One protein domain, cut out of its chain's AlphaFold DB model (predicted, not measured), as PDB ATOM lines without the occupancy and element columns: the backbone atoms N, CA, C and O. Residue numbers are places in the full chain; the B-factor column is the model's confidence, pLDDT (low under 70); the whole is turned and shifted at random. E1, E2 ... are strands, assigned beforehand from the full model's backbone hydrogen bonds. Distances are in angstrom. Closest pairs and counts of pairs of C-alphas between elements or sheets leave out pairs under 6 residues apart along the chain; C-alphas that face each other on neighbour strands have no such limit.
ATOM      1  N   ALA A   2     -25.075 -21.707  -4.133       45.16
ATOM      2  CA  ALA A   2     -24.113 -22.737  -4.539       45.16
ATOM      3  C   ALA A   2     -24.050 -22.867  -6.069       45.16
ATOM      4  O   ALA A   2     -24.778 -23.653  -6.667       45.16
ATOM      5  N   ALA A   3     -23.165 -22.106  -6.715       44.97
ATOM      6  CA  ALA A   3     -22.971 -22.222  -8.158       44.97
ATOM      7  C   ALA A   3     -22.056 -23.410  -8.487       44.97
ATOM      8  O   ALA A   3     -20.891 -23.422  -8.075       44.97
ATOM      9  N   CYS A   4     -22.579 -24.374  -9.243       49.78
ATOM     10  CA  CYS A   4     -21.809 -25.505  -9.748       49.78
ATOM     11  C   CYS A   4     -20.940 -25.075 -10.937       49.78
ATOM     12  O   CYS A   4     -21.438 -24.557 -11.937       49.78
ATOM     13  N   LEU A   5     -19.639 -25.326 -10.838       49.31
ATOM     14  CA  LEU A   5     -18.692 -25.239 -11.940       49.31
ATOM     15  C   LEU A   5     -18.518 -26.623 -12.571       49.31
ATOM     16  O   LEU A   5     -18.433 -27.621 -11.862       49.31
ATOM     17  N   GLY A   6     -18.472 -26.653 -13.904       48.69
ATOM     18  CA  GLY A   6     -18.254 -27.858 -14.701       48.69
ATOM     19  C   GLY A   6     -18.970 -27.821 -16.054       48.69
ATOM     20  O   GLY A   6     -19.759 -26.920 -16.356       48.69
ATOM     21  N   GLU A   7     -18.685 -28.813 -16.888       54.00
ATOM     22  CA  GLU A   7     -19.731 -29.482 -17.673       54.00
ATOM     23  C   GLU A   7     -20.394 -30.544 -16.770       54.00
ATOM     24  O   GLU A   7     -19.938 -30.758 -15.643       54.00
ATOM     25  N   SER A   8     -21.479 -31.188 -17.209       51.38
ATOM     26  CA  SER A   8     -22.402 -31.961 -16.348       51.38
ATOM     27  C   SER A   8     -21.784 -33.112 -15.529       51.38
ATOM     28  O   SER A   8     -22.444 -33.610 -14.613       51.38
ATOM     29  N   TYR A   9     -20.532 -33.489 -15.814       49.81
ATOM     30  CA  TYR A   9     -19.761 -34.581 -15.202       49.81
ATOM     31  C   TYR A   9     -18.607 -34.119 -14.283       49.81
ATOM     32  O   TYR A   9     -18.036 -34.926 -13.552       49.81
ATOM     33  N   GLU A  10     -18.238 -32.832 -14.294       62.75
ATOM     34  CA  GLU A  10     -17.132 -32.279 -13.485       62.75
ATOM     35  C   GLU A  10     -17.643 -31.325 -12.397       62.75
ATOM     36  O   GLU A  10     -17.105 -30.242 -12.198       62.75
ATOM     37  N   ARG A  11     -18.715 -31.719 -11.706       77.56
ATOM     38  CA  ARG A  11     -19.453 -30.872 -10.762       77.56
ATOM     39  C   ARG A  11     -18.635 -30.544  -9.505       77.56
ATOM     40  O   ARG A  11     -18.399 -31.419  -8.671       77.56
ATOM     41  N   PHE A  12     -18.281 -29.274  -9.313       86.31
ATOM     42  CA  PHE A  12     -17.805 -28.764  -8.022       86.31
ATOM     43  C   PHE A  12     -18.486 -27.449  -7.629       86.31
ATOM     44  O   PHE A  12     -18.755 -26.589  -8.465       86.31
ATOM     45  N   SER A  13     -18.752 -27.291  -6.336       88.44
ATOM     46  CA  SER A  13     -19.256 -26.067  -5.717       88.44
ATOM     47  C   SER A  13     -18.150 -25.407  -4.899       88.44
ATOM     48  O   SER A  13     -17.384 -26.083  -4.216       88.44
ATOM     49  N   VAL A  14     -18.077 -24.080  -4.957       89.69
ATOM     50  CA  VAL A  14     -17.230 -23.264  -4.074       89.69
ATOM     51  C   VAL A  14     -18.139 -22.379  -3.223       89.69
ATOM     52  O   VAL A  14     -19.101 -21.814  -3.754       89.69
ATOM     53  N   ARG A  15     -17.851 -22.249  -1.927       91.50
ATOM     54  CA  ARG A  15     -18.526 -21.336  -0.991       91.50
ATOM     55  C   ARG A  15     -17.501 -20.719  -0.030       91.50
ATOM     56  O   ARG A  15     -16.444 -21.304   0.196       91.50
ATOM     57  N   LEU A  16     -17.830 -19.565   0.548       93.00
ATOM     58  CA  LEU A  16     -17.034 -18.913   1.592       93.00
ATOM     59  C   LEU A  16     -17.822 -18.937   2.918       93.00
ATOM     60  O   LEU A  16     -18.658 -18.054   3.120       93.00
ATOM     61  N   PRO A  17     -17.682 -19.973   3.770       94.50
ATOM     62  CA  PRO A  17     -18.280 -19.978   5.108       94.50
ATOM     63  C   PRO A  17     -17.682 -18.865   5.976       94.50
ATOM     64  O   PRO A  17     -16.466 -18.685   5.986       94.50
ATOM     65  N   THR A  18     -18.514 -18.132   6.712       94.38
ATOM     66  CA  THR A  18     -18.058 -17.108   7.668       94.38
ATOM     67  C   THR A  18     -17.736 -17.726   9.028       94.38
ATOM     68  O   THR A  18     -18.207 -18.817   9.358       94.38
ATOM     69  N   TYR A  19     -16.888 -17.056   9.811       92.50
ATOM     70  CA  TYR A  19     -16.543 -17.492  11.164       92.50
ATOM     71  C   TYR A  19     -17.645 -17.146  12.195       92.50
ATOM     72  O   TYR A  19     -18.302 -16.114  12.057       92.50
ATOM     73  N   PRO A  20     -17.816 -17.950  13.266       94.25
ATOM     74  CA  PRO A  20     -17.174 -19.245  13.494       94.25
ATOM     75  C   PRO A  20     -17.643 -20.280  12.468       94.25
ATOM     76  O   PRO A  20     -18.819 -20.329  12.117       94.25
ATOM     77  N   ILE A  21     -16.712 -21.101  11.984       91.44
ATOM     78  CA  ILE A  21     -17.033 -22.177  11.046       91.44
ATOM     79  C   ILE A  21     -17.613 -23.344  11.853       91.44
ATOM     80  O   ILE A  21     -17.050 -23.747  12.871       91.44
ATOM     81  N   LEU A  22     -18.771 -23.843  11.429       91.12
ATOM     82  CA  LEU A  22     -19.605 -24.785  12.166       91.12
ATOM     83  C   LEU A  22     -19.592 -26.153  11.480       91.12
ATOM     84  O   LEU A  22     -19.762 -26.259  10.266       91.12
ATOM     85  N   SER A  23     -19.444 -27.218  12.272       87.75
ATOM     86  CA  SER A  23     -19.452 -28.602  11.774       87.75
ATOM     87  C   SER A  23     -20.774 -28.991  11.101       87.75
ATOM     88  O   SER A  23     -20.788 -29.857  10.225       87.75
ATOM     89  N   ASP A  24     -21.880 -28.356  11.499       90.38
ATOM     90  CA  ASP A  24     -23.171 -28.481  10.830       90.38
ATOM     91  C   ASP A  24     -23.343 -27.388   9.760       90.38
ATOM     92  O   ASP A  24     -23.510 -26.199  10.039       90.38
ATOM     93  N   ALA A  25     -23.353 -27.827   8.502       86.44
ATOM     94  CA  ALA A  25     -23.529 -26.971   7.337       86.44
ATOM     95  C   ALA A  25     -24.976 -26.480   7.115       86.44
ATOM     96  O   ALA A  25     -25.205 -25.726   6.171       86.44
ATOM     97  N   SER A  26     -25.948 -26.910   7.931       88.12
ATOM     98  CA  SER A  26     -27.321 -26.382   7.913       88.12
ATOM     99  C   SER A  26     -27.415 -25.000   8.578       88.12
ATOM    100  O   SER A  26     -28.149 -24.136   8.103       88.12
ATOM    101  N   ILE A  27     -26.601 -24.773   9.616       91.31
ATOM    102  CA  ILE A  27     -26.502 -23.518  10.381       91.31
ATOM    103  C   ILE A  27     -25.310 -22.641   9.963       91.31
ATOM    104  O   ILE A  27     -25.201 -21.494  10.401       91.31
ATOM    105  N   GLN A  28     -24.417 -23.152   9.110       93.69
ATOM    106  CA  GLN A  28     -23.265 -22.411   8.597       93.69
ATOM    107  C   GLN A  28     -23.700 -21.170   7.802       93.69
ATOM    108  O   GLN A  28     -24.326 -21.264   6.744       93.69
ATOM    109  N   ARG A  29     -23.291 -19.992   8.281       92.25
ATOM    110  CA  ARG A  29     -23.414 -18.729   7.542       92.25
ATOM    111  C   ARG A  29     -22.361 -18.652   6.433       92.25
ATOM    112  O   ARG A  29     -21.274 -19.212   6.552       92.25
ATOM    113  N   TYR A  30     -22.681 -17.964   5.345       90.38
ATOM    114  CA  TYR A  30     -21.802 -17.801   4.186       90.38
ATOM    115  C   TYR A  30     -21.771 -16.326   3.785       90.38
ATOM    116  O   TYR A  30     -22.803 -15.664   3.886       90.38
ATOM    117  N   VAL A  31     -20.624 -15.827   3.307       87.69
ATOM    118  CA  VAL A  31     -20.484 -14.414   2.903       87.69
ATOM    119  C   VAL A  31     -21.532 -14.077   1.834       87.69
ATOM    120  O   VAL A  31     -21.738 -14.854   0.895       87.69
ATOM    121  N   HIS A  32     -22.202 -12.931   1.975       79.88
ATOM    122  CA  HIS A  32     -23.299 -12.542   1.094       79.88
ATOM    123  C   HIS A  32     -22.828 -12.296  -0.350       79.88
ATOM    124  O   HIS A  32     -22.030 -11.402  -0.642       79.88
ATOM    125  N   GLU A  33     -23.357 -13.107  -1.266       75.06
ATOM    126  CA  GLU A  33     -23.099 -13.032  -2.705       75.06
ATOM    127  C   GLU A  33     -24.151 -12.144  -3.371       75.06
ATOM    128  O   GLU A  33     -25.347 -12.423  -3.278       75.06
ATOM    129  N   TYR A  34     -23.700 -11.110  -4.076       56.31
ATOM    130  CA  TYR A  34     -24.558 -10.199  -4.830       56.31
ATOM    131  C   TYR A  34     -24.518 -10.610  -6.315       56.31
ATOM    132  O   TYR A  34     -23.532 -11.171  -6.801       56.31
ATOM    133  N   MET A  35     -25.637 -10.427  -7.022       51.56
ATOM    134  CA  MET A  35     -25.869 -10.960  -8.378       51.56
ATOM    135  C   MET A  35     -24.834 -10.462  -9.416       51.56
ATOM    136  O   MET A  35     -24.211  -9.425  -9.238       51.56
ATOM    137  N   GLU A  36     -24.575 -11.153 -10.533       45.09
ATOM    138  CA  GLU A  36     -25.361 -12.202 -11.203       45.09
ATOM    139  C   GLU A  36     -24.646 -13.571 -11.237       45.09
ATOM    140  O   GLU A  36     -23.707 -13.799 -12.000       45.09
ATOM    141  N   VAL A  37     -25.144 -14.537 -10.458       52.00
ATOM    142  CA  VAL A  37     -24.730 -15.945 -10.566       52.00
ATOM    143  C   VAL A  37     -25.564 -16.628 -11.654       52.00
ATOM    144  O   VAL A  37     -26.650 -17.128 -11.386       52.00
ATOM    145  N   GLY A  38     -25.052 -16.670 -12.885       45.34
ATOM    146  CA  GLY A  38     -25.724 -17.392 -13.974       45.34
ATOM    147  C   GLY A  38     -24.887 -17.551 -15.239       45.34
ATOM    148  O   GLY A  38     -24.717 -18.662 -15.741       45.34
ATOM    149  N   LYS A  39     -24.301 -16.458 -15.738       54.50
ATOM    150  CA  LYS A  39     -23.550 -16.467 -17.000       54.50
ATOM    151  C   LYS A  39     -22.129 -17.017 -16.809       54.50
ATOM    152  O   LYS A  39     -21.160 -16.274 -16.672       54.50
ATOM    153  N   LYS A  40     -22.010 -18.352 -16.831       62.00
ATOM    154  CA  LYS A  40     -20.747 -19.058 -17.118       62.00
ATOM    155  C   LYS A  40     -20.181 -18.485 -18.422       62.00
ATOM    156  O   LYS A  40     -20.855 -18.523 -19.446       62.00
ATOM    157  N   ASP A  41     -18.961 -17.958 -18.379       58.56
ATOM    158  CA  ASP A  41     -18.277 -17.342 -19.520       58.56
ATOM    159  C   ASP A  41     -18.172 -18.367 -20.660       58.56
ATOM    160  O   ASP A  41     -17.399 -19.330 -20.580       58.56
ATOM    161  N   ALA A  42     -18.988 -18.188 -21.702       54.34
ATOM    162  CA  ALA A  42     -19.190 -19.182 -22.754       54.34
ATOM    163  C   ALA A  42     -17.896 -19.525 -23.512       54.34
ATOM    164  O   ALA A  42     -17.745 -20.641 -24.000       54.34
ATOM    165  N   GLN A  43     -16.928 -18.603 -23.562       49.28
ATOM    166  CA  GLN A  43     -15.670 -18.824 -24.270       49.28
ATOM    167  C   GLN A  43     -14.657 -19.664 -23.487       49.28
ATOM    168  O   GLN A  43     -13.678 -20.102 -24.083       49.28
ATOM    169  N   ASN A  44     -14.801 -19.838 -22.168       60.97
ATOM    170  CA  ASN A  44     -13.744 -20.458 -21.347       60.97
ATOM    171  C   ASN A  44     -14.210 -21.143 -20.047       60.97
ATOM    172  O   ASN A  44     -13.380 -21.621 -19.270       60.97
ATOM    173  N   GLY A  45     -15.517 -21.209 -19.797       65.44
ATOM    174  CA  GLY A  45     -16.109 -21.954 -18.689       65.44
ATOM    175  C   GLY A  45     -15.819 -21.396 -17.293       65.44
ATOM    176  O   GLY A  45     -15.975 -22.129 -16.312       65.44
ATOM    177  N   LYS A  46     -15.382 -20.134 -17.185       68.75
ATOM    178  CA  LYS A  46     -15.230 -19.435 -15.903       68.75
ATOM    179  C   LYS A  46     -16.589 -19.045 -15.320       68.75
ATOM    180  O   LYS A  46     -17.536 -18.767 -16.047       68.75
ATOM    181  N   LEU A  47     -16.628 -18.942 -13.998       68.94
ATOM    182  CA  LEU A  47     -17.629 -18.178 -13.262       68.94
ATOM    183  C   LEU A  47     -16.899 -17.042 -12.534       68.94
ATOM    184  O   LEU A  47     -15.775 -17.232 -12.059       68.94
ATOM    185  N   THR A  48     -17.551 -15.893 -12.430       68.88
ATOM    186  CA  THR A  48     -17.214 -14.824 -11.486       68.88
ATOM    187  C   THR A  48     -18.390 -14.706 -10.524       68.88
ATOM    188  O   THR A  48     -19.533 -14.881 -10.942       68.88
ATOM    189  N   ARG A  49     -18.129 -14.445  -9.242       70.69
ATOM    190  CA  ARG A  49     -19.167 -14.065  -8.273       70.69
ATOM    191  C   ARG A  49     -18.757 -12.747  -7.630       70.69
ATOM    192  O   ARG A  49     -17.582 -12.591  -7.293       70.69
ATOM    193  N   PHE A  50     -19.715 -11.842  -7.477       72.31
ATOM    194  CA  PHE A  50     -19.552 -10.609  -6.713       72.31
ATOM    195  C   PHE A  50     -20.064 -10.845  -5.291       72.31
ATOM    196  O   PHE A  50     -20.979 -11.636  -5.061       72.31
ATOM    197  N   ILE A  51     -19.385 -10.248  -4.322       74.88
ATOM    198  CA  ILE A  51     -19.517 -10.561  -2.901       74.88
ATOM    199  C   ILE A  51     -19.365  -9.229  -2.173       74.88
ATOM    200  O   ILE A  51     -18.426  -8.492  -2.480       74.88
ATOM    201  N   ALA A  52     -20.273  -8.897  -1.255       74.88
ATOM    202  CA  ALA A  52     -20.088  -7.694  -0.447       74.88
ATOM    203  C   ALA A  52     -18.915  -7.905   0.512       74.88
ATOM    204  O   ALA A  52     -18.813  -8.934   1.185       74.88
ATOM    205  N   SER A  53     -18.015  -6.928   0.542       69.38
ATOM    206  CA  SER A  53     -16.819  -6.970   1.373       69.38
ATOM    207  C   SER A  53     -17.162  -6.441   2.766       69.38
ATOM    208  O   SER A  53     -16.962  -5.266   3.065       69.38
ATOM    209  N   ASN A  54     -17.734  -7.312   3.598       78.50
ATOM    210  CA  ASN A  54     -17.852  -7.089   5.039       78.50
ATOM    211  C   ASN A  54     -16.502  -7.382   5.714       78.50
ATOM    212  O   ASN A  54     -15.731  -8.201   5.223       78.50
ATOM    213  N   GLU A  55     -16.259  -6.812   6.894       83.31
ATOM    214  CA  GLU A  55     -15.092  -7.065   7.767       83.31
ATOM    215  C   GLU A  55     -15.030  -8.504   8.357       83.31
ATOM    216  O   GLU A  55     -14.437  -8.751   9.408       83.31
ATOM    217  N   GLU A  56     -15.651  -9.487   7.710       88.44
ATOM    218  CA  GLU A  56     -15.833 -10.837   8.235       88.44
ATOM    219  C   GLU A  56     -14.634 -11.751   7.934       88.44
ATOM    220  O   GLU A  56     -14.085 -11.788   6.826       88.44
ATOM    221  N   LEU A  57     -14.249 -12.539   8.942       92.88
ATOM    222  CA  LEU A  57     -13.355 -13.680   8.771       92.88
ATOM    223  C   LEU A  57     -14.110 -14.805   8.052       92.88
ATOM    224  O   LEU A  57     -15.250 -15.123   8.402       92.88
ATOM    225  N   PHE A  58     -13.464 -15.449   7.079       93.88
ATOM    226  CA  PHE A  58     -14.057 -16.509   6.268       93.88
ATOM    227  C   PHE A  58     -13.092 -17.677   6.027       93.88
ATOM    228  O   PHE A  58     -11.875 -17.511   5.955       93.88
ATOM    229  N   GLY A  59     -13.655 -18.873   5.877       95.12
ATOM    230  CA  GLY A  59     -12.976 -20.050   5.341       95.12
ATOM    231  C   GLY A  59     -13.306 -20.262   3.863       95.12
ATOM    232  O   GLY A  59     -14.155 -19.587   3.283       95.12
ATOM    233  N   LEU A  60     -12.666 -21.248   3.242       95.12
ATOM    234  CA  LEU A  60     -12.963 -21.694   1.883       95.12
ATOM    235  C   LEU A  60     -13.511 -23.127   1.909       95.12
ATOM    236  O   LEU A  60     -12.807 -24.064   2.278       95.12
ATOM    237  N   GLU A  61     -14.759 -23.300   1.477       95.44
ATOM    238  CA  GLU A  61     -15.380 -24.605   1.246       95.44
ATOM    239  C   GLU A  61     -15.346 -24.929  -0.256       95.44
ATOM    240  O   GLU A  61     -15.878 -24.182  -1.084       95.44
ATOM    241  N   VAL A  62     -14.754 -26.067  -0.618       94.50
ATOM    242  CA  VAL A  62     -14.828 -26.645  -1.966       94.50
ATOM    243  C   VAL A  62     -15.481 -28.018  -1.874       94.50
ATOM    244  O   VAL A  62     -14.875 -28.983  -1.412       94.50
ATOM    245  N   THR A  63     -16.723 -28.111  -2.333       94.56
ATOM    246  CA  THR A  63     -17.494 -29.355  -2.360       94.56
ATOM    247  C   THR A  63     -17.408 -29.984  -3.747       94.56
ATOM    248  O   THR A  63     -17.913 -29.437  -4.726       94.56
ATOM    249  N   MET A  64     -16.750 -31.141  -3.845       94.00
ATOM    250  CA  MET A  64     -16.836 -32.015  -5.018       94.00
ATOM    251  C   MET A  64     -18.171 -32.749  -4.927       94.00
ATOM    252  O   MET A  64     -18.400 -33.447  -3.940       94.00
ATOM    253  N   MET A  65     -19.051 -32.554  -5.907       92.38
ATOM    254  CA  MET A  65     -20.408 -33.097  -5.840       92.38
ATOM    255  C   MET A  65     -20.429 -34.596  -6.173       92.38
ATOM    256  O   MET A  65     -19.505 -35.124  -6.803       92.38
ATOM    257  N   GLU A  66     -21.533 -35.260  -5.845       92.31
ATOM    258  CA  GLU A  66     -21.873 -36.573  -6.396       92.31
ATOM    259  C   GLU A  66     -21.714 -36.615  -7.936       92.31
ATOM    260  O   GLU A  66     -22.038 -35.667  -8.664       92.31
ATOM    261  N   GLY A  67     -21.151 -37.718  -8.433       90.12
ATOM    262  CA  GLY A  67     -20.772 -37.921  -9.833       90.12
ATOM    263  C   GLY A  67     -19.389 -37.380 -10.220       90.12
ATOM    264  O   GLY A  67     -18.904 -37.705 -11.305       90.12
ATOM    265  N   PHE A  68     -18.703 -36.606  -9.366       91.00
ATOM    266  CA  PHE A  68     -17.358 -36.101  -9.671       91.00
ATOM    267  C   PHE A  68     -16.358 -37.251  -9.884       91.00
ATOM    268  O   PHE A  68     -16.118 -38.056  -8.988       91.00
ATOM    269  N   ASN A  69     -15.734 -37.330 -11.063       88.94
ATOM    270  CA  ASN A  69     -14.779 -38.393 -11.389       88.94
ATOM    271  C   ASN A  69     -13.331 -37.869 -11.455       88.94
ATOM    272  O   ASN A  69     -13.015 -36.969 -12.236       88.94
ATOM    273  N   HIS A  70     -12.425 -38.463 -10.671       89.25
ATOM    274  CA  HIS A  70     -10.991 -38.143 -10.693       89.25
ATOM    275  C   HIS A  70     -10.281 -38.641 -11.966       89.25
ATOM    276  O   HIS A  70      -9.286 -38.052 -12.386       89.25
ATOM    277  N   GLY A  71     -10.765 -39.718 -12.591       89.88
ATOM    278  CA  GLY A  71     -10.165 -40.323 -13.780       89.88
ATOM    279  C   GLY A  71      -8.679 -40.668 -13.603       89.88
ATOM    280  O   GLY A  71      -8.254 -41.216 -12.581       89.88
ATOM    281  N   TYR A  72      -7.871 -40.315 -14.607       88.06
ATOM    282  CA  TYR A  72      -6.419 -40.552 -14.635       88.06
ATOM    283  C   TYR A  72      -5.586 -39.552 -13.810       88.06
ATOM    284  O   TYR A  72      -4.353 -39.579 -13.904       88.06
ATOM    285  N   TYR A  73      -6.232 -38.668 -13.047       91.12
ATOM    286  CA  TYR A  73      -5.593 -37.740 -12.113       91.12
ATOM    287  C   TYR A  73      -5.484 -38.368 -10.716       91.12
ATOM    288  O   TYR A  73      -6.206 -39.312 -10.389       91.12
ATOM    289  N   ASP A  74      -4.583 -37.841  -9.890       93.38
ATOM    290  CA  ASP A  74      -4.236 -38.407  -8.580       93.38
ATOM    291  C   ASP A  74      -4.878 -37.635  -7.418       93.38
ATOM    292  O   ASP A  74      -4.875 -38.101  -6.284       93.38
ATOM    293  N   GLY A  75      -5.498 -36.487  -7.703       94.19
ATOM    294  CA  GLY A  75      -6.301 -35.733  -6.750       94.19
ATOM    295  C   GLY A  75      -6.801 -34.402  -7.307       94.19
ATOM    296  O   GLY A  75      -6.722 -34.131  -8.509       94.19
ATOM    297  N   VAL A  76      -7.286 -33.549  -6.407       94.50
ATOM    298  CA  VAL A  76      -7.669 -32.158  -6.684       94.50
ATOM    299  C   VAL A  76      -6.703 -31.215  -5.972       94.50
ATOM    300  O   VAL A  76      -6.285 -31.453  -4.847       94.50
ATOM    301  N   MET A  77      -6.299 -30.152  -6.651       95.56
ATOM    302  CA  MET A  77      -5.437 -29.094  -6.148       95.56
ATOM    303  C   MET A  77      -6.246 -27.804  -6.133       95.56
ATOM    304  O   MET A  77      -6.773 -27.391  -7.166       95.56
ATOM    305  N   ILE A  78      -6.321 -27.176  -4.965       95.69
ATOM    306  CA  ILE A  78      -6.947 -25.868  -4.777       95.69
ATOM    307  C   ILE A  78      -5.817 -24.846  -4.683       95.69
ATOM    308  O   ILE A  78      -4.849 -25.067  -3.954       95.69
ATOM    309  N   LYS A  79      -5.929 -23.737  -5.417       94.94
ATOM    310  CA  LYS A  79      -5.020 -22.593  -5.305       94.94
ATOM    311  C   LYS A  79      -5.792 -21.320  -5.017       94.94
ATOM    312  O   LYS A  79      -6.795 -21.067  -5.677       94.94
ATOM    313  N   LEU A  80      -5.253 -20.493  -4.127       93.38
ATOM    314  CA  LEU A  80      -5.609 -19.085  -4.027       93.38
ATOM    315  C   LEU A  80      -4.527 -18.282  -4.751       93.38
ATOM    316  O   LEU A  80      -3.341 -18.365  -4.425       93.38
ATOM    317  N   CYS A  81      -4.936 -17.503  -5.742       90.50
ATOM    318  CA  CYS A  81      -4.090 -16.548  -6.437       90.50
ATOM    319  C   CYS A  81      -4.589 -15.129  -6.178       90.50
ATOM    320  O   CYS A  81      -5.790 -14.889  -6.190       90.50
ATOM    321  N   ASP A  82      -3.674 -14.181  -6.049       86.69
ATOM    322  CA  ASP A  82      -4.008 -12.766  -6.157       86.69
ATOM    323  C   ASP A  82      -4.375 -12.448  -7.622       86.69
ATOM    324  O   ASP A  82      -3.704 -12.881  -8.571       86.69
ATOM    325  N   VAL A  83      -5.483 -11.736  -7.821       83.19
ATOM    326  CA  VAL A  83      -5.958 -11.280  -9.133       83.19
ATOM    327  C   VAL A  83      -5.106 -10.133  -9.678       83.19
ATOM    328  O   VAL A  83      -4.963 -10.043 -10.902       83.19
ATOM    329  N   HIS A  84      -4.526  -9.306  -8.804       80.31
ATOM    330  CA  HIS A  84      -3.761  -8.115  -9.156       80.31
ATOM    331  C   HIS A  84      -2.310  -8.438  -9.551       80.31
ATOM    332  O   HIS A  84      -1.922  -8.205 -10.698       80.31
ATOM    333  N   SER A  85      -1.504  -9.035  -8.664       80.19
ATOM    334  CA  SER A  85      -0.138  -9.478  -9.013       80.19
ATOM    335  C   SER A  85      -0.115 -10.714  -9.921       80.19
ATOM    336  O   SER A  85       0.908 -11.012 -10.540       80.19
ATOM    337  N   GLY A  86      -1.218 -11.469  -9.975       83.88
ATOM    338  CA  GLY A  86      -1.296 -12.774 -10.636       83.88
ATOM    339  C   GLY A  86      -0.583 -13.907  -9.884       83.88
ATOM    340  O   GLY A  86      -0.624 -15.051 -10.348       83.88
ATOM    341  N   GLY A  87       0.067 -13.609  -8.751       86.88
ATOM    342  CA  GLY A  87       0.823 -14.560  -7.941       86.88
ATOM    343  C   GLY A  87      -0.057 -15.611  -7.268       86.88
ATOM    344  O   GLY A  87      -1.236 -15.388  -7.006       86.88
ATOM    345  N   THR A  88       0.515 -16.779  -6.970       90.75
ATOM    346  CA  THR A  88      -0.139 -17.779  -6.108       90.75
ATOM    347  C   THR A  88       0.184 -17.446  -4.656       90.75
ATOM    348  O   THR A  88       1.357 -17.421  -4.295       90.75
ATOM    349  N   LEU A  89      -0.846 -17.178  -3.852       89.88
ATOM    350  CA  LEU A  89      -0.730 -16.909  -2.416       89.88
ATOM    351  C   LEU A  89      -0.592 -18.218  -1.637       89.88
ATOM    352  O   LEU A  89       0.240 -18.335  -0.745       89.88
ATOM    353  N   TRP A  90      -1.386 -19.221  -2.025       94.56
ATOM    354  CA  TRP A  90      -1.429 -20.535  -1.396       94.56
ATOM    355  C   TRP A  90      -1.867 -21.602  -2.399       94.56
ATOM    356  O   TRP A  90      -2.631 -21.322  -3.325       94.56
ATOM    357  N   GLN A  91      -1.415 -22.838  -2.206       95.44
ATOM    358  CA  GLN A  91      -1.951 -23.999  -2.912       95.44
ATOM    359  C   GLN A  91      -1.827 -25.260  -2.057       95.44
ATOM    360  O   GLN A  91      -0.808 -25.459  -1.398       95.44
ATOM    361  N   LYS A  92      -2.828 -26.142  -2.122       95.69
ATOM    362  CA  LYS A  92      -2.830 -27.425  -1.409       95.69
ATOM    363  C   LYS A  92      -3.374 -28.539  -2.295       95.69
ATOM    364  O   LYS A  92      -4.332 -28.352  -3.048       95.69
ATOM    365  N   LYS A  93      -2.710 -29.694  -2.227       95.75
ATOM    366  CA  LYS A  93      -3.110 -30.934  -2.898       95.75
ATOM    367  C   LYS A  93      -3.994 -31.750  -1.964       95.75
ATOM    368  O   LYS A  93      -3.652 -31.945  -0.803       95.75
ATOM    369  N   TYR A  94      -5.070 -32.285  -2.518       95.69
ATOM    370  CA  TYR A  94      -5.982 -33.227  -1.890       95.69
ATOM    371  C   TYR A  94      -5.972 -34.502  -2.737       95.69
ATOM    372  O   TYR A  94      -6.668 -34.555  -3.757       95.69
ATOM    373  N   PRO A  95      -5.153 -35.505  -2.375       95.06
ATOM    374  CA  PRO A  95      -5.125 -36.781  -3.073       95.06
ATOM    375  C   PRO A  95      -6.513 -37.427  -3.120       95.06
ATOM    376  O   PRO A  95      -7.321 -37.292  -2.192       95.06
ATOM    377  N   LYS A  96      -6.783 -38.172  -4.192       93.19
ATOM    378  CA  LYS A  96      -7.924 -39.086  -4.218       93.19
ATOM    379  C   LYS A  96      -7.672 -40.224  -3.226       93.19
ATOM    380  O   LYS A  96      -6.528 -40.626  -3.016       93.19
ATOM    381  N   SER A  97      -8.727 -40.753  -2.614       90.25
ATOM    382  CA  SER A  97      -8.600 -41.981  -1.826       90.25
ATOM    383  C   SER A  97      -8.170 -43.133  -2.739       90.25
ATOM    384  O   SER A  97      -8.536 -43.166  -3.914       90.25
ATOM    385  N   SER A  98      -7.417 -44.099  -2.213       83.75
ATOM    386  CA  SER A  98      -6.933 -45.264  -2.975       83.75
ATOM    387  C   SER A  98      -8.057 -46.063  -3.654       83.75
ATOM    388  O   SER A  98      -7.845 -46.646  -4.716       83.75
ATOM    389  N   SER A  99      -9.264 -46.028  -3.082       81.69
ATOM    390  CA  SER A  99     -10.502 -46.608  -3.616       81.69
ATOM    391  C   SER A  99     -11.139 -45.840  -4.786       81.69
ATOM    392  O   SER A  99     -11.953 -46.410  -5.508       81.69
ATOM    393  N   ALA A 100     -10.795 -44.567  -5.016       75.94
ATOM    394  CA  ALA A 100     -11.474 -43.692  -5.979       75.94
ATOM    395  C   ALA A 100     -11.035 -43.940  -7.440       75.94
ATOM    396  O   ALA A 100     -10.389 -43.100  -8.077       75.94
ATOM    397  N   ARG A 101     -11.391 -45.115  -7.972       81.00
ATOM    398  CA  ARG A 101     -11.443 -45.386  -9.422       81.00
ATOM    399  C   ARG A 101     -12.790 -44.999 -10.037       81.00
ATOM    400  O   ARG A 101     -12.831 -44.610 -11.200       81.00
ATOM    401  N   GLU A 102     -13.861 -45.108  -9.260       88.69
ATOM    402  CA  GLU A 102     -15.226 -44.760  -9.656       88.69
ATOM    403  C   GLU A 102     -15.526 -43.257  -9.475       88.69
ATOM    404  O   GLU A 102     -14.795 -42.558  -8.758       88.69
ATOM    405  N   PRO A 103     -16.602 -42.741 -10.104       89.44
ATOM    406  CA  PRO A 103     -17.199 -41.459  -9.736       89.44
ATOM    407  C   PRO A 103     -17.541 -41.391  -8.240       89.44
ATOM    408  O   PRO A 103     -17.832 -42.401  -7.601       89.44
ATOM    409  N   MET A 104     -17.524 -40.189  -7.667       89.19
ATOM    410  CA  MET A 104     -17.867 -39.996  -6.261       89.19
ATOM    411  C   MET A 104     -19.354 -40.270  -6.007       89.19
ATOM    412  O   MET A 104     -20.207 -39.519  -6.463       89.19
ATOM    413  N   GLN A 105     -19.642 -41.321  -5.234       92.50
ATOM    414  CA  GLN A 105     -21.000 -41.774  -4.884       92.50
ATOM    415  C   GLN A 105     -21.716 -40.875  -3.847       92.50
ATOM    416  O   GLN A 105     -22.852 -41.150  -3.481       92.50
ATOM    417  N   LYS A 106     -21.032 -39.852  -3.311       93.75
ATOM    418  CA  LYS A 106     -21.547 -38.823  -2.387       93.75
ATOM    419  C   LYS A 106     -20.713 -37.547  -2.523       93.75
ATOM    420  O   LYS A 106     -19.528 -37.629  -2.857       93.75
ATOM    421  N   ASP A 107     -21.298 -36.402  -2.175       93.88
ATOM    422  CA  ASP A 107     -20.574 -35.140  -1.989       93.88
ATOM    423  C   ASP A 107     -19.382 -35.304  -1.026       93.88
ATOM    424  O   ASP A 107     -19.522 -35.834   0.080       93.88
ATOM    425  N   LYS A 108     -18.212 -34.779  -1.403       95.12
ATOM    426  CA  LYS A 108     -17.044 -34.647  -0.520       95.12
ATOM    427  C   LYS A 108     -16.634 -33.190  -0.409       95.12
ATOM    428  O   LYS A 108     -16.147 -32.585  -1.366       95.12
ATOM    429  N   ARG A 109     -16.789 -32.655   0.800       95.06
ATOM    430  CA  ARG A 109     -16.402 -31.288   1.150       95.06
ATOM    431  C   ARG A 109     -14.924 -31.232   1.521       95.06
ATOM    432  O   ARG A 109     -14.412 -32.107   2.217       95.06
ATOM    433  N   ILE A 110     -14.246 -30.201   1.039       96.00
ATOM    434  CA  ILE A 110     -12.912 -29.793   1.459       96.00
ATOM    435  C   ILE A 110     -13.081 -28.436   2.130       96.00
ATOM    436  O   ILE A 110     -13.404 -27.457   1.461       96.00
ATOM    437  N   LEU A 111     -12.876 -28.391   3.443       96.31
ATOM    438  CA  LEU A 111     -12.885 -27.160   4.222       96.31
ATOM    439  C   LEU A 111     -11.445 -26.671   4.431       96.31
ATOM    440  O   LEU A 111     -10.543 -27.459   4.724       96.31
ATOM    441  N   ILE A 112     -11.235 -25.371   4.247       96.38
ATOM    442  CA  ILE A 112      -9.973 -24.661   4.457       96.38
ATOM    443  C   ILE A 112     -10.287 -23.471   5.361       96.38
ATOM    444  O   ILE A 112     -10.680 -22.406   4.893       96.38
ATOM    445  N   GLU A 113     -10.165 -23.680   6.665       95.75
ATOM    446  CA  GLU A 113     -10.418 -22.649   7.677       95.75
ATOM    447  C   GLU A 113      -9.309 -21.586   7.664       95.75
ATOM    448  O   GLU A 113      -9.566 -20.386   7.619       95.75
ATOM    449  N   SER A 114      -8.054 -22.040   7.612       94.94
ATOM    450  CA  SER A 114      -6.870 -21.191   7.512       94.94
ATOM    451  C   SER A 114      -5.854 -21.758   6.519       94.94
ATOM    452  O   SER A 114      -5.897 -22.930   6.137       94.94
ATOM    453  N   LEU A 115      -4.940 -20.901   6.068       94.38
ATOM    454  CA  LEU A 115      -3.875 -21.248   5.135       94.38
ATOM    455  C   LEU A 115      -2.643 -21.721   5.918       94.38
ATOM    456  O   LEU A 115      -2.032 -20.918   6.624       94.38
ATOM    457  N   ASP A 116      -2.259 -22.996   5.751       91.94
ATOM    458  CA  ASP A 116      -1.115 -23.645   6.427       91.94
ATOM    459  C   ASP A 116       0.110 -22.719   6.562       91.94
ATOM    460  O   ASP A 116       0.638 -22.534   7.657       91.94
ATOM    461  N   TYR A 117       0.504 -22.098   5.443       90.38
ATOM    462  CA  TYR A 117       1.524 -21.055   5.342       90.38
ATOM    463  C   TYR A 117       1.136 -20.055   4.248       90.38
ATOM    464  O   TYR A 117       0.729 -20.460   3.159       90.38
ATOM    465  N   SER A 118       1.315 -18.758   4.498       87.25
ATOM    466  CA  SER A 118       1.175 -17.698   3.490       87.25
ATOM    467  C   SER A 118       2.233 -16.611   3.687       87.25
ATOM    468  O   SER A 118       2.803 -16.470   4.774       87.25
ATOM    469  N   LYS A 119       2.521 -15.847   2.628       83.69
ATOM    470  CA  LYS A 119       3.486 -14.744   2.659       83.69
ATOM    471  C   LYS A 119       2.759 -13.417   2.884       83.69
ATOM    472  O   LYS A 119       2.116 -12.904   1.976       83.69
ATOM    473  N   ILE A 120       2.920 -12.871   4.082       79.00
ATOM    474  CA  ILE A 120       2.303 -11.650   4.600       79.00
ATOM    475  C   ILE A 120       3.417 -10.634   4.853       79.00
ATOM    476  O   ILE A 120       4.348 -10.945   5.592       79.00
ATOM    477  N   ASP A 121       3.362  -9.442   4.261       80.56
ATOM    478  CA  ASP A 121       4.332  -8.359   4.535       80.56
ATOM    479  C   ASP A 121       5.795  -8.795   4.363       80.56
ATOM    480  O   ASP A 121       6.650  -8.641   5.234       80.56
ATOM    481  N   GLY A 122       6.074  -9.476   3.248       82.12
ATOM    482  CA  GLY A 122       7.393 -10.055   2.976       82.12
ATOM    483  C   GLY A 122       7.720 -11.332   3.771       82.12
ATOM    484  O   GLY A 122       8.611 -12.076   3.360       82.12
ATOM    485  N   THR A 123       6.973 -11.627   4.833       84.06
ATOM    486  CA  THR A 123       7.267 -12.629   5.868       84.06
ATOM    487  C   THR A 123       6.359 -13.852   5.738       84.06
ATOM    488  O   THR A 123       5.178 -13.735   5.428       84.06
ATOM    489  N   TRP A 124       6.873 -15.057   5.984       87.25
ATOM    490  CA  TRP A 124       6.024 -16.252   6.048       87.25
ATOM    491  C   TRP A 124       5.354 -16.355   7.423       87.25
ATOM    492  O   TRP A 124       6.051 -16.388   8.435       87.25
ATOM    493  N   LYS A 125       4.019 -16.436   7.460       90.12
ATOM    494  CA  LYS A 125       3.238 -16.760   8.668       90.12
ATOM    495  C   LYS A 125       2.435 -18.046   8.426       90.12
ATOM    496  O   LYS A 125       2.093 -18.353   7.282       90.12
ATOM    497  N   SER A 126       2.165 -18.802   9.487       93.69
ATOM    498  CA  SER A 126       1.400 -20.058   9.463       93.69
ATOM    499  C   SER A 126      -0.021 -19.889  10.002       93.69
ATOM    500  O   SER A 126      -0.279 -18.932  10.729       93.69
ATOM    501  N   ASN A 127      -0.912 -20.839   9.697       93.50
ATOM    502  CA  ASN A 127      -2.310 -20.881  10.165       93.50
ATOM    503  C   ASN A 127      -3.074 -19.574   9.888       93.50
ATOM    504  O   ASN A 127      -3.757 -19.021  10.750       93.50
ATOM    505  N   VAL A 128      -2.916 -19.040   8.678       93.12
ATOM    506  CA  VAL A 128      -3.370 -17.689   8.348       93.12
ATOM    507  C   VAL A 128      -4.861 -17.680   8.032       93.12
ATOM    508  O   VAL A 128      -5.284 -18.237   7.019       93.12
ATOM    509  N   GLN A 129      -5.653 -17.036   8.885       93.94
ATOM    510  CA  GLN A 129      -7.071 -16.783   8.630       93.94
ATOM    511  C   GLN A 129      -7.258 -15.759   7.503       93.94
ATOM    512  O   GLN A 129      -6.438 -14.855   7.310       93.94
ATOM    513  N   MET A 130      -8.358 -15.895   6.764       92.12
ATOM    514  CA  MET A 130      -8.733 -14.983   5.688       92.12
ATOM    515  C   MET A 130      -9.826 -14.039   6.201       92.12
ATOM    516  O   MET A 130     -10.804 -14.489   6.790       92.12
ATOM    517  N   LYS A 131      -9.656 -12.733   5.986       89.62
ATOM    518  CA  LYS A 131     -10.669 -11.689   6.202       89.62
ATOM    519  C   LYS A 131     -10.869 -10.984   4.870       89.62
ATOM    520  O   LYS A 131      -9.914 -10.890   4.091       89.62
ATOM    521  N   LEU A 132     -12.066 -10.486   4.608       83.12
ATOM    522  CA  LEU A 132     -12.252  -9.493   3.558       83.12
ATOM    523  C   LEU A 132     -11.958  -8.103   4.142       83.12
ATOM    524  O   LEU A 132     -12.331  -7.808   5.276       83.12
ATOM    525  N   ALA A 133     -11.239  -7.270   3.388       76.69
ATOM    526  CA  ALA A 133     -11.141  -5.846   3.702       76.69
ATOM    527  C   ALA A 133     -12.488  -5.184   3.370       76.69
ATOM    528  O   ALA A 133     -13.129  -5.621   2.409       76.69
ATOM    529  N   PRO A 134     -12.929  -4.154   4.105       68.88
ATOM    530  CA  PRO A 134     -14.187  -3.491   3.816       68.88
ATOM    531  C   PRO A 134     -14.138  -2.791   2.453       68.88
ATOM    532  O   PRO A 134     -13.079  -2.377   1.958       68.88
ATOM    533  N   LEU A 135     -15.311  -2.615   1.848       62.94
ATOM    534  CA  LEU A 135     -15.470  -1.590   0.823       62.94
ATOM    535  C   LEU A 135     -15.377  -0.226   1.527       62.94
ATOM    536  O   LEU A 135     -16.266   0.120   2.300       62.94
ATOM    537  N   VAL A 136     -14.312   0.539   1.261       58.03
ATOM    538  CA  VAL A 136     -14.301   1.992   1.477       58.03
ATOM    539  C   VAL A 136     -15.535   2.548   0.755       58.03
ATOM    540  O   VAL A 136     -15.779   2.122  -0.382       58.03
ATOM    541  N   PRO A 137     -16.329   3.425   1.401       55.25
ATOM    542  CA  PRO A 137     -17.579   3.929   0.845       55.25
ATOM    543  C   PRO A 137     -17.459   4.446  -0.591       55.25
ATOM    544  O   PRO A 137     -16.420   4.952  -1.021       55.25
ATOM    545  N   GLU A 138     -18.559   4.351  -1.342       48.69
ATOM    546  CA  GLU A 138     -18.611   4.768  -2.750       48.69
ATOM    547  C   GLU A 138     -18.286   6.257  -2.961       48.69
ATOM    548  O   GLU A 138     -17.949   6.650  -4.074       48.69
ATOM    549  N   GLU A 139     -18.316   7.063  -1.899       54.38
ATOM    550  CA  GLU A 139     -17.973   8.490  -1.844       54.38
ATOM    551  C   GLU A 139     -16.630   8.836  -2.524       54.38
ATOM    552  O   GLU A 139     -16.557   9.817  -3.268       54.38
ATOM    553  N   ASP A 140     -15.591   8.004  -2.369       50.62
ATOM    554  CA  ASP A 140     -14.286   8.208  -3.030       50.62
ATOM    555  C   ASP A 140     -14.260   7.770  -4.508       50.62
ATOM    556  O   ASP A 140     -13.440   8.245  -5.306       50.62
ATOM    557  N   PRO A 153     -13.956  -0.794 -13.903       45.69
ATOM    558  CA  PRO A 153     -12.524  -0.529 -13.908       45.69
ATOM    559  C   PRO A 153     -11.748  -1.848 -13.882       45.69
ATOM    560  O   PRO A 153     -11.792  -2.606 -12.916       45.69
ATOM    561  N   ARG A 154     -11.007  -2.136 -14.961       46.16
ATOM    562  CA  ARG A 154     -10.381  -3.452 -15.230       46.16
ATOM    563  C   ARG A 154      -9.244  -3.834 -14.258       46.16
ATOM    564  O   ARG A 154      -8.514  -4.795 -14.503       46.16
ATOM    565  N   MET A 155      -9.091  -3.062 -13.185       49.47
ATOM    566  CA  MET A 155      -8.020  -3.075 -12.192       49.47
ATOM    567  C   MET A 155      -8.493  -3.490 -10.793       49.47
ATOM    568  O   MET A 155      -7.655  -3.504  -9.894       49.47
ATOM    569  N   LEU A 156      -9.786  -3.809 -10.611       52.16
ATOM    570  CA  LEU A 156     -10.324  -4.325  -9.347       52.16
ATOM    571  C   LEU A 156      -9.492  -5.515  -8.838       52.16
ATOM    572  O   LEU A 156      -9.053  -6.372  -9.616       52.16
ATOM    573  N   GLU A 157      -9.277  -5.542  -7.530       66.12
ATOM    574  CA  GLU A 157      -8.363  -6.466  -6.860       66.12
ATOM    575  C   GLU A 157      -9.126  -7.708  -6.369       66.12
ATOM    576  O   GLU A 157     -10.269  -7.941  -6.765       66.12
ATOM    577  N   GLY A 158      -8.494  -8.563  -5.563       74.12
ATOM    578  CA  GLY A 158      -9.158  -9.720  -4.954       74.12
ATOM    579  C   GLY A 158      -8.542 -11.075  -5.298       74.12
ATOM    580  O   GLY A 158      -7.400 -11.185  -5.748       74.12
ATOM    581  N   ILE A 159      -9.306 -12.136  -5.034       83.75
ATOM    582  CA  ILE A 159      -8.805 -13.514  -4.952       83.75
ATOM    583  C   ILE A 159      -9.350 -14.360  -6.109       83.75
ATOM    584  O   ILE A 159     -10.531 -14.346  -6.441       83.75
ATOM    585  N   ARG A 160      -8.479 -15.153  -6.731       87.62
ATOM    586  CA  ARG A 160      -8.825 -16.155  -7.741       87.62
ATOM    587  C   ARG A 160      -8.624 -17.553  -7.179       87.62
ATOM    588  O   ARG A 160      -7.509 -17.911  -6.812       87.62
ATOM    589  N   ILE A 161      -9.687 -18.352  -7.187       90.44
ATOM    590  CA  ILE A 161      -9.674 -19.730  -6.692       90.44
ATOM    591  C   ILE A 161      -9.581 -20.676  -7.897       90.44
ATOM    592  O   ILE A 161     -10.534 -20.846  -8.657       90.44
ATOM    593  N   GLU A 162      -8.410 -21.277  -8.112       90.75
ATOM    594  CA  GLU A 162      -8.223 -22.307  -9.141       90.75
ATOM    595  C   GLU A 162      -8.434 -23.688  -8.508       90.75
ATOM    596  O   GLU A 162      -7.577 -24.170  -7.767       90.75
ATOM    597  N   VAL A 163      -9.561 -24.339  -8.812       91.00
ATOM    598  CA  VAL A 163      -9.786 -25.762  -8.503       91.00
ATOM    599  C   VAL A 163      -9.371 -26.569  -9.731       91.00
ATOM    600  O   VAL A 163      -9.918 -26.396 -10.819       91.00
ATOM    601  N   CYS A 164      -8.349 -27.410  -9.585       90.50
ATOM    602  CA  CYS A 164      -7.710 -28.128 -10.686       90.50
ATOM    603  C   CYS A 164      -7.548 -29.608 -10.339       90.50
ATOM    604  O   CYS A 164      -6.958 -29.929  -9.311       90.50
ATOM    605  N   LYS A 165      -7.950 -30.530 -11.220       91.75
ATOM    606  CA  LYS A 165      -7.478 -31.921 -11.122       91.75
ATOM    607  C   LYS A 165      -5.962 -31.929 -11.336       91.75
ATOM    608  O   LYS A 165      -5.480 -31.342 -12.305       91.75
ATOM    609  N   TYR A 166      -5.207 -32.553 -10.434       92.88
ATOM    610  CA  TYR A 166      -3.757 -32.688 -10.574       92.88
ATOM    611  C   TYR A 166      -3.388 -34.148 -10.788       92.88
ATOM    612  O   TYR A 166      -3.912 -35.052 -10.136       92.88
ATOM    613  N   LYS A 167      -2.460 -34.376 -11.713       91.38
ATOM    614  CA  LYS A 167      -1.691 -35.610 -11.732       91.38
ATOM    615  C   LYS A 167      -0.440 -35.334 -10.918       91.38
ATOM    616  O   LYS A 167       0.169 -34.274 -11.085       91.38
ATOM    617  N   GLU A 168      -0.077 -36.242 -10.029       85.62
ATOM    618  CA  GLU A 168       1.266 -36.259  -9.482       85.62
ATOM    619  C   GLU A 168       2.184 -36.429 -10.699       85.62
ATOM    620  O   GLU A 168       2.123 -37.441 -11.404       85.62
ATOM    621  N   SER A 169       3.005 -35.422 -11.010       69.88
ATOM    622  CA  SER A 169       4.157 -35.632 -11.884       69.88
ATOM    623  C   SER A 169       5.111 -36.498 -11.080       69.88
ATOM    624  O   SER A 169       5.984 -35.988 -10.378       69.88
ATOM    625  N   GLY A 170       4.817 -37.797 -11.067       55.78
ATOM    626  CA  GLY A 170       5.462 -38.740 -10.191       55.78
ATOM    627  C   GLY A 170       6.948 -38.684 -10.463       55.78
ATOM    628  O   GLY A 170       7.397 -39.152 -11.509       55.78
ATOM    629  N   ARG A 217      -7.892 -25.952 -26.540       42.00
ATOM    630  CA  ARG A 217      -7.026 -24.870 -27.051       42.00
ATOM    631  C   ARG A 217      -7.798 -23.609 -27.466       42.00
ATOM    632  O   ARG A 217      -7.336 -22.520 -27.141       42.00
ATOM    633  N   LYS A 218      -8.948 -23.748 -28.138       41.97
ATOM    634  CA  LYS A 218      -9.818 -22.649 -28.613       41.97
ATOM    635  C   LYS A 218     -10.429 -21.876 -27.435       41.97
ATOM    636  O   LYS A 218     -10.428 -20.653 -27.451       41.97
ATOM    637  N   HIS A 219     -10.815 -22.586 -26.374       36.28
ATOM    638  CA  HIS A 219     -11.506 -22.037 -25.199       36.28
ATOM    639  C   HIS A 219     -10.588 -21.788 -23.984       36.28
ATOM    640  O   HIS A 219     -11.023 -21.262 -22.966       36.28
ATOM    641  N   LYS A 220      -9.296 -22.155 -24.052       34.00
ATOM    642  CA  LYS A 220      -8.296 -21.949 -22.975       34.00
ATOM    643  C   LYS A 220      -8.782 -22.396 -21.578       34.00
ATOM    644  O   LYS A 220      -8.544 -21.692 -20.592       34.00
ATOM    645  N   ILE A 221      -9.450 -23.552 -21.483       30.75
ATOM    646  CA  ILE A 221     -10.143 -24.001 -20.259       30.75
ATOM    647  C   ILE A 221      -9.145 -24.442 -19.176       30.75
ATOM    648  O   ILE A 221      -8.856 -25.615 -18.960       30.75
ATOM    649  N   THR A 222      -8.627 -23.458 -18.452       28.52
ATOM    650  CA  THR A 222      -8.255 -23.599 -17.043       28.52
ATOM    651  C   THR A 222      -9.395 -23.001 -16.229       28.52
ATOM    652  O   THR A 222      -9.631 -21.797 -16.362       28.52
ATOM    653  N   HIS A 223     -10.077 -23.792 -15.395       28.89
ATOM    654  CA  HIS A 223     -11.136 -23.281 -14.521       28.89
ATOM    655  C   HIS A 223     -10.554 -22.254 -13.539       28.89
ATOM    656  O   HIS A 223      -9.829 -22.583 -12.602       28.89
ATOM    657  N   LYS A 224     -10.833 -20.981 -13.820       32.56
ATOM    658  CA  LYS A 224     -10.261 -19.811 -13.151       32.56
ATOM    659  C   LYS A 224     -11.388 -18.952 -12.597       32.56
ATOM    660  O   LYS A 224     -11.804 -17.999 -13.251       32.56
ATOM    661  N   LEU A 225     -11.876 -19.296 -11.407       33.44
ATOM    662  CA  LEU A 225     -12.815 -18.446 -10.681       33.44
ATOM    663  C   LEU A 225     -12.109 -17.119 -10.370       33.44
ATOM    664  O   LEU A 225     -11.145 -17.120  -9.610       33.44
ATOM    665  N   ARG A 226     -12.546 -15.999 -10.948       32.91
ATOM    666  CA  ARG A 226     -12.184 -14.670 -10.431       32.91
ATOM    667  C   ARG A 226     -13.252 -14.295  -9.407       32.91
ATOM    668  O   ARG A 226     -14.416 -14.188  -9.772       32.91
ATOM    669  N   GLN A 227     -12.869 -14.107  -8.151       37.03
ATOM    670  CA  GLN A 227     -13.606 -13.241  -7.234       37.03
ATOM    671  C   GLN A 227     -12.873 -11.899  -7.196       37.03
ATOM    672  O   GLN A 227     -11.700 -11.804  -7.569       37.03
ATOM    673  N   VAL A 228     -13.611 -10.849  -6.868       29.22
ATOM    674  CA  VAL A 228     -13.199  -9.470  -7.113       29.22
ATOM    675  C   VAL A 228     -13.701  -8.614  -5.961       29.22
ATOM    676  O   VAL A 228     -14.876  -8.702  -5.618       29.22
ATOM    677  N   PHE A 229     -12.810  -7.813  -5.385       32.25
ATOM    678  CA  PHE A 229     -13.067  -6.972  -4.221       32.25
ATOM    679  C   PHE A 229     -12.387  -5.607  -4.389       32.25
ATOM    680  O   PHE A 229     -11.344  -5.489  -5.039       32.25
ATOM    681  N   ALA A 230     -12.974  -4.588  -3.772       31.08
ATOM    682  CA  ALA A 230     -12.259  -3.402  -3.309       31.08
ATOM    683  C   ALA A 230     -12.112  -3.534  -1.770       31.08
ATOM    684  O   ALA A 230     -12.703  -4.434  -1.180       31.08
ATOM    685  N   SER A 231     -11.328  -2.732  -1.061       32.88
ATOM    686  CA  SER A 231     -10.677  -1.478  -1.456       32.88
ATOM    687  C   SER A 231      -9.331  -1.301  -0.725       32.88
ATOM    688  O   SER A 231      -8.709  -2.290  -0.339       32.88
ATOM    689  N   LEU A 232      -8.861  -0.061  -0.565       36.47
ATOM    690  CA  LEU A 232      -7.576   0.287   0.030       36.47
ATOM    691  C   LEU A 232      -7.773   1.413   1.059       36.47
ATOM    692  O   LEU A 232      -7.968   2.541   0.630       36.47
ATOM    693  N   GLU A 233      -7.685   1.123   2.366       35.62
ATOM    694  CA  GLU A 233      -6.814   1.838   3.326       35.62
ATOM    695  C   GLU A 233      -6.932   1.352   4.791       35.62
ATOM    696  O   GLU A 233      -7.970   0.871   5.231       35.62
ATOM    697  N   PHE A 234      -5.819   1.532   5.520       36.25
ATOM    698  CA  PHE A 234      -5.606   1.438   6.976       36.25
ATOM    699  C   PHE A 234      -5.890   0.128   7.746       36.25
ATOM    700  O   PHE A 234      -6.432  -0.848   7.238       36.25
ATOM    701  N   PHE A 235      -5.347   0.075   8.972       32.84
ATOM    702  CA  PHE A 235      -5.073  -1.151   9.731       32.84
ATOM    703  C   PHE A 235      -5.459  -1.044  11.208       32.84
ATOM    704  O   PHE A 235      -5.173  -0.033  11.845       32.84
ATOM    705  N   ASP A 236      -5.888  -2.171  11.777       30.86
ATOM    706  CA  ASP A 236      -5.427  -2.594  13.104       30.86
ATOM    707  C   ASP A 236      -5.080  -4.101  13.068       30.86
ATOM    708  O   ASP A 236      -5.095  -4.744  12.014       30.86
ATOM    709  N   THR A 237      -4.630  -4.646  14.189       44.00
ATOM    710  CA  THR A 237      -3.623  -5.703  14.249       44.00
ATOM    711  C   THR A 237      -4.175  -7.136  14.337       44.00
ATOM    712  O   THR A 237      -5.363  -7.391  14.504       44.00
ATOM    713  N   VAL A 238      -3.256  -8.107  14.225       40.56
ATOM    714  CA  VAL A 238      -3.429  -9.567  14.419       40.56
ATOM    715  C   VAL A 238      -3.986 -10.381  13.228       40.56
ATOM    716  O   VAL A 238      -3.605 -11.546  13.105       40.56
ATOM    717  N   ALA A 239      -4.759  -9.820  12.290       47.88
ATOM    718  CA  ALA A 239      -5.353 -10.586  11.171       47.88
ATOM    719  C   ALA A 239      -4.720 -10.353   9.766       47.88
ATOM    720  O   ALA A 239      -4.008  -9.381   9.537       47.88
ATOM    721  N   VAL A 240      -5.077 -11.236   8.813       43.59
ATOM    722  CA  VAL A 240      -4.934 -11.130   7.333       43.59
ATOM    723  C   VAL A 240      -3.551 -11.373   6.695       43.59
ATOM    724  O   VAL A 240      -2.513 -10.884   7.137       43.59
ATOM    725  N   ALA A 241      -3.557 -12.095   5.562       37.59
ATOM    726  CA  ALA A 241      -2.469 -12.109   4.579       37.59
ATOM    727  C   ALA A 241      -2.561 -10.926   3.607       37.59
ATOM    728  O   ALA A 241      -3.221 -11.021   2.574       37.59
ATOM    729  N   GLN A 242      -1.850  -9.840   3.908       50.31
ATOM    730  CA  GLN A 242      -1.650  -8.743   2.965       50.31
ATOM    731  C   GLN A 242      -1.027  -9.235   1.650       50.31
ATOM    732  O   GLN A 242       0.077  -9.787   1.631       50.31
ATOM    733  N   THR A 243      -1.699  -8.962   0.532       47.62
ATOM    734  CA  THR A 243      -1.075  -8.911  -0.793       47.62
ATOM    735  C   THR A 243      -0.174  -7.675  -0.853       47.62
ATOM    736  O   THR A 243      -0.701  -6.561  -0.854       47.62
TER     737      THR A 243
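What this domain is: This is residues 2 to 140, 153 to 170 and 217 to 243 of the 901 residues of an uncharacterized protein of Monilinia vaccinii-corymbosi (UniProt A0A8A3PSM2). Amid little regular structure, a twisted sheet, E2-E10-E9-E4-E5, stands partly face to face with a small one, E1-E3-E6; E6 runs on into the bent hairpin E7-E8. The 184 printed residues include no named helix and ten strands, E1 to E10 in order, holding 62 residues: all strand, larger sheet mixed, smaller antiparallel. The whole is compact, radius of gyration of the C-alphas 17.0 A, spans 52, 36 and 35 A.

How they stand to each other: E1, residues 12 to 15, is antiparallel to E3, residues 60 to 64; N 13 and O 63 are within hydrogen-bond range, 2.8 A. The closest C-alphas of E5, residues 88 to 95, and E7, residues 114 to 120, are Trp 90 and Ser 118, 6.2 A.

Where its parts are: E2 covers residues 48 to 51, E4 75 to 82, E6 108 to 112, E8 123 to 131, E9 159 to 166, E10 225 to 228. C-alpha 12 is at (-17.805, -28.764, -8.022), C-alpha 228 at (-13.199, -9.470, -7.113).

The domain as a whole: Across the first cut, where 12 residues are not printed, C-alphas 140 and 153 are 14.1 A apart, and across the second, where 46 are not printed, C-alphas 170 and 217 are 25.2 A apart; pLDDT is under 70 in 66 printed residues.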